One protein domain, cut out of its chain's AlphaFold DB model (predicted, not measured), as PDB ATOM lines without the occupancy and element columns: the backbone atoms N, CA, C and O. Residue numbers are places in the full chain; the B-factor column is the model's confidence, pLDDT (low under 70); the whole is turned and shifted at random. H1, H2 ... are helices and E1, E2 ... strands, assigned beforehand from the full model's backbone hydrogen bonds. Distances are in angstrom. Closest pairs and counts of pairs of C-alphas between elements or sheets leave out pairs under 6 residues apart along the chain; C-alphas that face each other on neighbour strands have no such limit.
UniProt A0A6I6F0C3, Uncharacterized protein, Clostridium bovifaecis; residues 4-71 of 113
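Overview. This is residues 4 to 71 of the 113 residues of an uncharacterized protein of Clostridium bovifaecis (UniProt A0A6I6F0C3). A small sheet of three strands makes the middle of this domain, with the helix H2 laid over one face of it, over E2 and E3. Two short helices, H1 and H3, sit at far ends and only graze the sheet; H1 also meets H2. The printed part has 68 residues, with three named helices and three named strands in the order H1 E1 H2 E2 H3 E3, a mixed class of helices and strands. The sheet's order is E1 E3 E2, antiparallel throughout. The whole is compact, with a radius of gyration of the C-alphas of 11.1 A, and spans 30 by 26 by 18 A.

Arrangement. Start at H1, residues 11 to 16, which only grazes the sheet with residues 15 to 16. Next look at E1, residues 23 to 25, an edge strand. H2, residues 33 to 42, only just touches H1, with 3 pairs of C-alphas within 8 A; the closest are those of Phe 15 and Ala 40, 6.8 A apart, at a steep tilt of 59 degrees, the same way. E2, residues 45 to 49, is the other edge strand; its closest C-alpha to H2 is that of Lys 46, 6.5 A from that of Ala 40. H3, residues 55 to 60, only grazes the sheet and is apart from H1 and H2. E3, residues 64 to 70, is the inner strand. Beside E1 it is antiparallel at 138 degrees, with N 65 and O 24 2.9 A apart, within hydrogen-bond range. Beside E2 it is antiparallel at 146 degrees, with N 48 and O 66 at 2.8 A, within that range. H2 is on the sheet at a height over the sheet of 9.1 A, over E2 and, only just, with 3 C-alphas, over E3; it runs along the strands, at 4 degrees to E2 on the local plane. This makes two layers, a helix on one face of a sheet. E1, H2 and E2 form a split strand-helix-strand unit, two strands of one sheet joined through a helix, with E3 between them in the sheet, and its crossover is right-handed. Every O i to N i+4 pair is within hydrogen-bond range in H1 and H2; in H3, 1 of 2 is.

Along the chain. Find C-alpha 11 at (-29.653, 29.069, 47.563), where H1 begins. H2 runs 14.3 A from C-alpha 33 at (-34.278, 15.552, 45.660). E2 is 13.0 A long, and E3 runs 17.2 A to C-alpha 70 at (-41.277, 29.789, 37.254).

Size, cuts and confidence. The two C-alphas farthest apart are those of Asn 10 and Gly 53, at 31.7 A. The printed part has no cut and no long link. The mean pLDDT of the printed part is 83.6, and residue 9 is under 70.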
ATOM      1  N   PHE A   4     -24.519  24.757  38.921       81.19
ATOM      2  CA  PHE A   4     -24.374  23.785  40.011       81.19
ATOM      3  C   PHE A   4     -24.941  24.351  41.308       81.19
ATOM      4  O   PHE A   4     -24.356  25.265  41.876       81.19
ATOM      5  N   LEU A   5     -26.028  23.774  41.825       79.56
ATOM      6  CA  LEU A   5     -26.661  24.230  43.071       79.56
ATOM      7  C   LEU A   5     -25.687  24.200  44.266       79.56
ATOM      8  O   LEU A   5     -25.758  25.034  45.165       79.56
ATOM      9  N   THR A   6     -24.755  23.251  44.268       77.19
ATOM     10  CA  THR A   6     -23.777  23.023  45.344       77.19
ATOM     11  C   THR A   6     -22.713  24.105  45.457       77.19
ATOM     12  O   THR A   6     -22.130  24.271  46.524       77.19
ATOM     13  N   LEU A   7     -22.465  24.859  44.384       77.56
ATOM     14  CA  LEU A   7     -21.461  25.923  44.369       77.56
ATOM     15  C   LEU A   7     -21.992  27.254  44.920       77.56
ATOM     16  O   LEU A   7     -21.224  28.201  45.069       77.56
ATOM     17  N   HIS A   8     -23.287  27.343  45.240       70.31
ATOM     18  CA  HIS A   8     -23.911  28.576  45.711       70.31
ATOM     19  C   HIS A   8     -24.116  28.557  47.229       70.31
ATOM     20  O   HIS A   8     -24.896  27.770  47.767       70.31
ATOM     21  N   THR A   9     -23.457  29.487  47.926       64.94
ATOM     22  CA  THR A   9     -23.637  29.705  49.372       64.94
ATOM     23  C   THR A   9     -25.051  30.198  49.696       64.94
ATOM     24  O   THR A   9     -25.619  29.824  50.721       64.94
ATOM     25  N   ASN A  10     -25.648  30.997  48.802       76.19
ATOM     26  CA  ASN A  10     -27.016  31.492  48.919       76.19
ATOM     27  C   ASN A  10     -27.940  30.824  47.896       76.19
ATOM     28  O   ASN A  10     -27.962  31.157  46.711       76.19
ATOM     29  N   LYS A  11     -28.751  29.886  48.384       76.38
ATOM     30  CA  LYS A  11     -29.653  29.069  47.563       76.38
ATOM     31  C   LYS A  11     -30.771  29.909  46.943       76.38
ATOM     32  O   LYS A  11     -31.150  29.669  45.808       76.38
ATOM     33  N   LYS A  12     -31.272  30.924  47.655       74.62
ATOM     34  CA  LYS A  12     -32.348  31.789  47.144       74.62
ATOM     35  C   LYS A  12     -31.907  32.579  45.915       74.62
ATOM     36  O   LYS A  12     -32.692  32.737  44.994       74.62
ATOM     37  N   GLU A  13     -30.663  33.052  45.891       78.31
ATOM     38  CA  GLU A  13     -30.116  33.737  44.713       78.31
ATOM     39  C   GLU A  13     -29.967  32.780  43.532       78.31
ATOM     40  O   GLU A  13     -30.397  33.108  42.435       78.31
ATOM     41  N   PHE A  14     -29.497  31.552  43.778       85.81
ATOM     42  CA  PHE A  14     -29.408  30.539  42.728       85.81
ATOM     43  C   PHE A  14     -30.744  30.314  42.008       85.81
ATOM     44  O   PHE A  14     -30.786  30.347  40.783       85.81
ATOM     45  N   PHE A  15     -31.836  30.111  42.757       82.31
ATOM     46  CA  PHE A  15     -33.156  29.869  42.165       82.31
ATOM     47  C   PHE A  15     -33.756  31.107  41.488       82.31
ATOM     48  O   PHE A  15     -34.542  30.940  40.561       82.31
ATOM     49  N   LYS A  16     -33.370  32.323  41.898       76.62
ATOM     50  CA  LYS A  16     -33.762  33.571  41.220       76.62
ATOM     51  C   LYS A  16     -33.084  33.752  39.862       76.62
ATOM     52  O   LYS A  16     -33.685  34.318  38.963       76.62
ATOM     53  N   ASP A  17     -31.862  33.251  39.706       82.38
ATOM     54  CA  ASP A  17     -31.113  33.329  38.446       82.38
ATOM     55  C   ASP A  17     -31.484  32.218  37.445       82.38
ATOM     56  O   ASP A  17     -30.909  32.127  36.349       82.38
ATOM     57  N   LEU A  18     -32.392  31.312  37.815       85.56
ATOM     58  CA  LEU A  18     -32.888  30.272  36.923       85.56
ATOM     59  C   LEU A  18     -33.881  30.847  35.918       85.56
ATOM     60  O   LEU A  18     -34.649  31.749  36.217       85.56
ATOM     61  N   LYS A  19     -33.880  30.275  34.717       83.12
ATOM     62  CA  LYS A  19     -34.848  30.563  33.662       83.12
ATOM     63  C   LYS A  19     -35.607  29.304  33.291       83.12
ATOM     64  O   LYS A  19     -35.139  28.180  33.487       83.12
ATOM     65  N   LYS A  20     -36.779  29.479  32.688       84.38
ATOM     66  CA  LYS A  20     -37.530  28.364  32.107       84.38
ATOM     67  C   LYS A  20     -36.654  27.567  31.130       84.38
ATOM     68  O   LYS A  20     -36.017  28.142  30.251       84.38
ATOM     69  N   ASN A  21     -36.704  26.240  31.244       84.94
ATOM     70  CA  ASN A  21     -35.889  25.256  30.524       84.94
ATOM     71  C   ASN A  21     -34.411  25.179  30.925       84.94
ATOM     72  O   ASN A  21     -33.695  24.368  30.334       84.94
ATOM     73  N   ASP A  22     -33.956  25.942  31.924       88.81
ATOM     74  CA  ASP A  22     -32.614  25.740  32.459       88.81
ATOM     75  C   ASP A  22     -32.478  24.339  33.054       88.81
ATOM     76  O   ASP A  22     -33.414  23.785  33.638       88.81
ATOM     77  N   ILE A  23     -31.279  23.780  32.917       88.62
ATOM     78  CA  ILE A  23     -30.881  22.546  33.581       88.62
ATOM     79  C   ILE A  23     -29.778  22.898  34.567       88.62
ATOM     80  O   ILE A  23     -28.833  23.613  34.230       88.62
ATOM     81  N   PHE A  24     -29.905  22.385  35.783       89.69
ATOM     82  CA  PHE A  24     -28.858  22.482  36.781       89.69
ATOM     83  C   PHE A  24     -28.571  21.134  37.421       89.69
ATOM     84  O   PHE A  24     -29.420  20.242  37.457       89.69
ATOM     85  N   VAL A  25     -27.357  21.010  37.944       88.50
ATOM     86  CA  VAL A  25     -26.872  19.817  38.631       88.50
ATOM     87  C   VAL A  25     -26.784  20.102  40.131       88.50
ATOM     88  O   VAL A  25     -26.484  21.220  40.556       88.50
ATOM     89  N   TYR A  26     -27.061  19.098  40.950       86.81
ATOM     90  CA  TYR A  26     -26.895  19.120  42.402       86.81
ATOM     91  C   TYR A  26     -26.089  17.892  42.857       86.81
ATOM     92  O   TYR A  26     -25.680  17.076  42.038       86.81
ATOM     93  N   SER A  27     -25.794  17.770  44.149       82.81
ATOM     94  CA  SER A  27     -25.056  16.630  44.720       82.81
ATOM     95  C   SER A  27     -25.935  15.934  45.741       82.81
ATOM     96  O   SER A  27     -26.420  16.600  46.652       82.81
ATOM     97  N   TYR A  28     -26.085  14.609  45.642       78.94
ATOM     98  CA  TYR A  28     -26.799  13.815  46.652       78.94
ATOM     99  C   TYR A  28     -26.151  13.863  48.041       78.94
ATOM    100  O   TYR A  28     -26.835  13.611  49.032       78.94
ATOM    101  N   HIS A  29     -24.852  14.177  48.130       77.06
ATOM    102  CA  HIS A  29     -24.180  14.344  49.422       77.06
ATOM    103  C   HIS A  29     -24.645  15.607  50.152       77.06
ATOM    104  O   HIS A  29     -24.688  15.617  51.378       77.06
ATOM    105  N   ASP A  30     -25.014  16.641  49.397       76.00
ATOM    106  CA  ASP A  30     -25.386  17.952  49.924       76.00
ATOM    107  C   ASP A  30     -26.907  18.171  49.938       76.00
ATOM    108  O   ASP A  30     -27.421  18.893  50.790       76.00
ATOM    109  N   TYR A  31     -27.632  17.553  48.997       79.19
ATOM    110  CA  TYR A  31     -29.065  17.746  48.778       79.19
ATOM    111  C   TYR A  31     -29.747  16.458  48.331       79.19
ATOM    112  O   TYR A  31     -29.391  15.878  47.303       79.19
ATOM    113  N   LYS A  32     -30.809  16.056  49.034       86.81
ATOM    114  CA  LYS A  32     -31.753  15.081  48.480       86.81
ATOM    115  C   LYS A  32     -32.704  15.783  47.521       86.81
ATOM    116  O   LYS A  32     -32.933  16.986  47.623       86.81
ATOM    117  N   TRP A  33     -33.295  15.022  46.605       86.25
ATOM    118  CA  TRP A  33     -34.278  15.552  45.660       86.25
ATOM    119  C   TRP A  33     -35.435  16.288  46.358       86.25
ATOM    120  O   TRP A  33     -35.803  17.377  45.926       86.25
ATOM    121  N   ASP A  34     -35.934  15.762  47.481       87.44
ATOM    122  CA  ASP A  34     -36.958  16.427  48.299       87.44
ATOM    123  C   ASP A  34     -36.517  17.808  48.811       87.44
ATOM    124  O   ASP A  34     -37.314  18.746  48.820       87.44
ATOM    125  N   ASP A  35     -35.242  17.971  49.185       86.81
ATOM    126  CA  ASP A  35     -34.702  19.267  49.607       86.81
ATOM    127  C   ASP A  35     -34.666  20.251  48.430       86.81
ATOM    128  O   ASP A  35     -35.015  21.421  48.581       86.81
ATOM    129  N   VAL A  36     -34.274  19.773  47.243       87.62
ATOM    130  CA  VAL A  36     -34.238  20.581  46.014       87.62
ATOM    131  C   VAL A  36     -35.643  21.034  45.622       87.62
ATOM    132  O   VAL A  36     -35.828  22.214  45.327       87.62
ATOM    133  N   ILE A  37     -36.632  20.132  45.660       89.06
ATOM    134  CA  ILE A  37     -38.039  20.474  45.406       89.06
ATOM    135  C   ILE A  37     -38.503  21.524  46.403       89.06
ATOM    136  O   ILE A  37     -39.032  22.548  45.985       89.06
ATOM    137  N   LYS A  38     -38.273  21.308  47.701       88.81
ATOM    138  CA  LYS A  38     -38.760  22.217  48.738       88.81
ATOM    139  C   LYS A  38     -38.233  23.638  48.541       88.81
ATOM    140  O   LYS A  38     -39.007  24.590  48.581       88.81
ATOM    141  N   VAL A  39     -36.932  23.791  48.285       86.88
ATOM    142  CA  VAL A  39     -36.345  25.118  48.034       86.88
ATOM    143  C   VAL A  39     -36.870  25.706  46.722       86.88
ATOM    144  O   VAL A  39     -37.114  26.910  46.648       86.88
ATOM    145  N   ALA A  40     -37.089  24.890  45.690       88.00
ATOM    146  CA  ALA A  40     -37.683  25.359  44.445       88.00
ATOM    147  C   ALA A  40     -39.120  25.865  44.651       88.00
ATOM    148  O   ALA A  40     -39.442  26.960  44.198       88.00
ATOM    149  N   GLU A  41     -39.951  25.144  45.404       87.44
ATOM    150  CA  GLU A  41     -41.319  25.548  45.745       87.44
ATOM    151  C   GLU A  41     -41.355  26.844  46.564       87.44
ATOM    152  O   GLU A  41     -42.153  27.733  46.265       87.44
ATOM    153  N   GLU A  42     -40.451  27.005  47.537       86.69
ATOM    154  CA  GLU A  42     -40.291  28.255  48.298       86.69
ATOM    155  C   GLU A  42     -39.951  29.456  47.400       86.69
ATOM    156  O   GLU A  42     -40.310  30.590  47.718       86.69
ATOM    157  N   ASN A  43     -39.284  29.213  46.268       85.06
ATOM    158  CA  ASN A  43     -38.963  30.221  45.256       85.06
ATOM    159  C   ASN A  43     -39.939  30.194  44.069       85.06
ATOM    160  O   ASN A  43     -39.681  30.821  43.047       85.06
ATOM    161  N   ARG A  44     -41.072  29.490  44.200       86.38
ATOM    162  CA  ARG A  44     -42.118  29.360  43.177       86.38
ATOM    163  C   ARG A  44     -41.616  28.814  41.827       86.38
ATOM    164  O   ARG A  44     -42.184  29.102  40.776       86.38
ATOM    165  N   VAL A  45     -40.581  27.982  41.853       88.69
ATOM    166  CA  VAL A  45     -40.008  27.299  40.691       88.69
ATOM    167  C   VAL A  45     -40.504  25.854  40.656       88.69
ATOM    168  O   VAL A  45     -40.345  25.105  41.615       88.69
ATOM    169  N   LYS A  46     -41.075  25.424  39.527       88.88
ATOM    170  CA  LYS A  46     -41.396  24.012  39.280       88.88
ATOM    171  C   LYS A  46     -40.249  23.330  38.561       88.88
ATOM    172  O   LYS A  46     -39.822  23.762  37.487       88.88
ATOM    173  N   LEU A  47     -39.817  22.214  39.125       91.56
ATOM    174  CA  LEU A  47     -38.744  21.396  38.584       91.56
ATOM    175  C   LEU A  47     -39.266  20.062  38.065       91.56
ATOM    176  O   LEU A  47     -40.267  19.530  38.538       91.56
ATOM    177  N   GLN A  48     -38.534  19.500  37.114       89.94
ATOM    178  CA  GLN A  48     -38.690  18.138  36.641       89.94
ATOM    179  C   GLN A  48     -37.381  17.389  36.830       89.94
ATOM    180  O   GLN A  48     -36.305  17.866  36.464       89.94
ATOM    181  N   TYR A  49     -37.501  16.188  37.382       86.50
ATOM    182  CA  TYR A  49     -36.399  15.252  37.477       86.50
ATOM    183  C   TYR A  49     -36.007  14.742  36.086       86.50
ATOM    184  O   TYR A  49     -36.873  14.348  35.297       86.50
ATOM    185  N   ILE A  50     -34.710  14.709  35.782       85.00
ATOM    186  CA  ILE A  50     -34.225  14.168  34.510       85.00
ATOM    187  C   ILE A  50     -34.213  12.637  34.583       85.00
ATOM    188  O   ILE A  50     -33.370  12.024  35.232       85.00
ATOM    189  N   MET A  51     -35.172  12.001  33.906       81.31
ATOM    190  CA  MET A  51     -35.327  10.545  33.936       81.31
ATOM    191  C   MET A  51     -34.175   9.810  33.243       81.31
ATOM    192  O   MET A  51     -33.719  10.189  32.164       81.31
ATOM    193  N   LYS A  52     -33.770   8.675  33.822       84.44
ATOM    194  CA  LYS A  52     -32.798   7.765  33.213       84.44
ATOM    195  C   LYS A  52     -33.271   7.320  31.827       84.44
ATOM    196  O   LYS A  52     -34.373   6.801  31.680       84.44
ATOM    197  N   GLY A  53     -32.414   7.502  30.825       81.56
ATOM    198  CA  GLY A  53     -32.694   7.146  29.430       81.56
ATOM    199  C   GLY A  53     -33.027   8.329  28.515       81.56
ATOM    200  O   GLY A  53     -33.041   8.144  27.300       81.56
ATOM    201  N   THR A  54     -33.218   9.540  29.050       84.06
ATOM    202  CA  THR A  54     -33.326  10.747  28.215       84.06
ATOM    203  C   THR A  54     -31.955  11.167  27.669       84.06
ATOM    204  O   THR A  54     -30.918  10.829  28.255       84.06
ATOM    205  N   PRO A  55     -31.902  11.912  26.548       84.75
ATOM    206  CA  PRO A  55     -30.659  12.505  26.069       84.75
ATOM    207  C   PRO A  55     -29.995  13.369  27.140       84.75
ATOM    208  O   PRO A  55     -28.797  13.237  27.354       84.75
ATOM    209  N   GLU A  56     -30.771  14.176  27.871       81.31
ATOM    210  CA  GLU A  56     -30.261  15.038  28.942       81.31
ATOM    211  C   GLU A  56     -29.578  14.232  30.060       81.31
ATOM    212  O   GLU A  56     -28.510  14.622  30.530       81.31
ATOM    213  N   TYR A  57     -30.108  13.058  30.423       83.38
ATOM    214  CA  TYR A  57     -29.484  12.186  31.424       83.38
ATOM    215  C   TYR A  57     -28.080  11.724  31.009       83.38
ATOM    216  O   TYR A  57     -27.208  11.560  31.859       83.38
ATOM    217  N   LYS A  58     -27.826  11.528  29.706       81.69
ATOM    218  CA  LYS A  58     -26.490  11.139  29.218       81.69
ATOM    219  C   LYS A  58     -25.447  12.236  29.429       81.69
ATOM    220  O   LYS A  58     -24.271  11.910  29.544       81.69
ATOM    221  N   TYR A  59     -25.872  13.498  29.462       82.00
ATOM    222  CA  TYR A  59     -24.986  14.649  29.634       82.00
ATOM    223  C   TYR A  59     -24.832  15.055  31.102       82.00
ATOM    224  O   TYR A  59     -23.716  15.323  31.534       82.00
ATOM    225  N   TYR A  60     -25.926  15.073  31.870       81.12
ATOM    226  CA  TYR A  60     -25.944  15.640  33.227       81.12
ATOM    227  C   TYR A  60     -26.034  14.596  34.353       81.12
ATOM    228  O   TYR A  60     -25.734  14.903  35.505       81.12
ATOM    229  N   GLY A  61     -26.412  13.352  34.039       81.25
ATOM    230  CA  GLY A  61     -26.511  12.262  35.009       81.25
ATOM    231  C   GLY A  61     -27.745  12.319  35.918       81.25
ATOM    232  O   GLY A  61     -28.743  12.972  35.622       81.25
ATOM    233  N   GLU A  62     -27.674  11.575  37.024       77.56
ATOM    234  CA  GLU A  62     -28.788  11.335  37.958       77.56
ATOM    235  C   GLU A  62     -29.127  12.546  38.839       77.56
ATOM    236  O   GLU A  62     -30.261  12.702  39.282       77.56
ATOM    237  N   CYS A  63     -28.162  13.436  39.068       84.19
ATOM    238  CA  CYS A  63     -28.322  14.582  39.962       84.19
ATOM    239  C   CYS A  63     -28.650  15.863  39.192       84.19
ATOM    240  O   CYS A  63     -28.048  16.905  39.439       84.19
ATOM    241  N   ALA A  64     -29.560  15.789  38.225       86.81
ATOM    242  CA  ALA A  64     -29.902  16.918  37.373       86.81
ATOM    243  C   ALA A  64     -31.397  17.229  37.420       86.81
ATOM    244  O   ALA A  64     -32.248  16.336  37.462       86.81
ATOM    245  N   ALA A  65     -31.709  18.519  37.409       89.25
ATOM    246  CA  ALA A  65     -33.060  19.043  37.471       89.25
ATOM    247  C   ALA A  65     -33.282  20.028  36.329       89.25
ATOM    248  O   ALA A  65     -32.416  20.849  36.024       89.25
ATOM    249  N   LYS A  66     -34.462  19.958  35.717       90.88
ATOM    250  CA  LYS A  66     -34.891  20.874  34.665       90.88
ATOM    251  C   LYS A  66     -35.961  21.814  35.192       90.88
ATOM    252  O   LYS A  66     -36.924  21.369  35.812       90.88
ATOM    253  N   VAL A  67     -35.831  23.099  34.905       90.75
ATOM    254  CA  VAL A  67     -36.821  24.116  35.255       90.75
ATOM    255  C   VAL A  67     -37.971  24.059  34.255       90.75
ATOM    256  O   VAL A  67     -37.803  24.368  33.077       90.75
ATOM    257  N   VAL A  68     -39.155  23.656  34.715       88.06
ATOM    258  CA  VAL A  68     -40.355  23.520  33.870       88.06
ATOM    259  C   VAL A  68     -41.094  24.844  33.760       88.06
ATOM    260  O   VAL A  68     -41.539  25.239  32.681       88.06
ATOM    261  N   SER A  69     -41.237  25.531  34.886       84.81
ATOM    262  CA  SER A  69     -41.896  26.827  34.966       84.81
ATOM    263  C   SER A  69     -41.419  27.573  36.197       84.81
ATOM    264  O   SER A  69     -41.111  26.956  37.214       84.81
ATOM    265  N   ILE A  70     -41.451  28.889  36.122       84.75
ATOM    266  CA  ILE A  70     -41.277  29.789  37.254       84.75
ATOM    267  C   ILE A  70     -42.615  30.514  37.379       84.75
ATOM    268  O   ILE A  70     -43.224  30.831  36.355       84.75
ATOM    269  N   ALA A  71     -43.162  30.621  38.589       78.31
ATOM    270  CA  ALA A  71     -44.444  31.288  38.763       78.31
ATOM    271  C   ALA A  71     -44.307  32.761  38.381       78.31
ATOM    272  O   ALA A  71     -43.364  33.430  38.792       78.31
TER     273      ALA A  71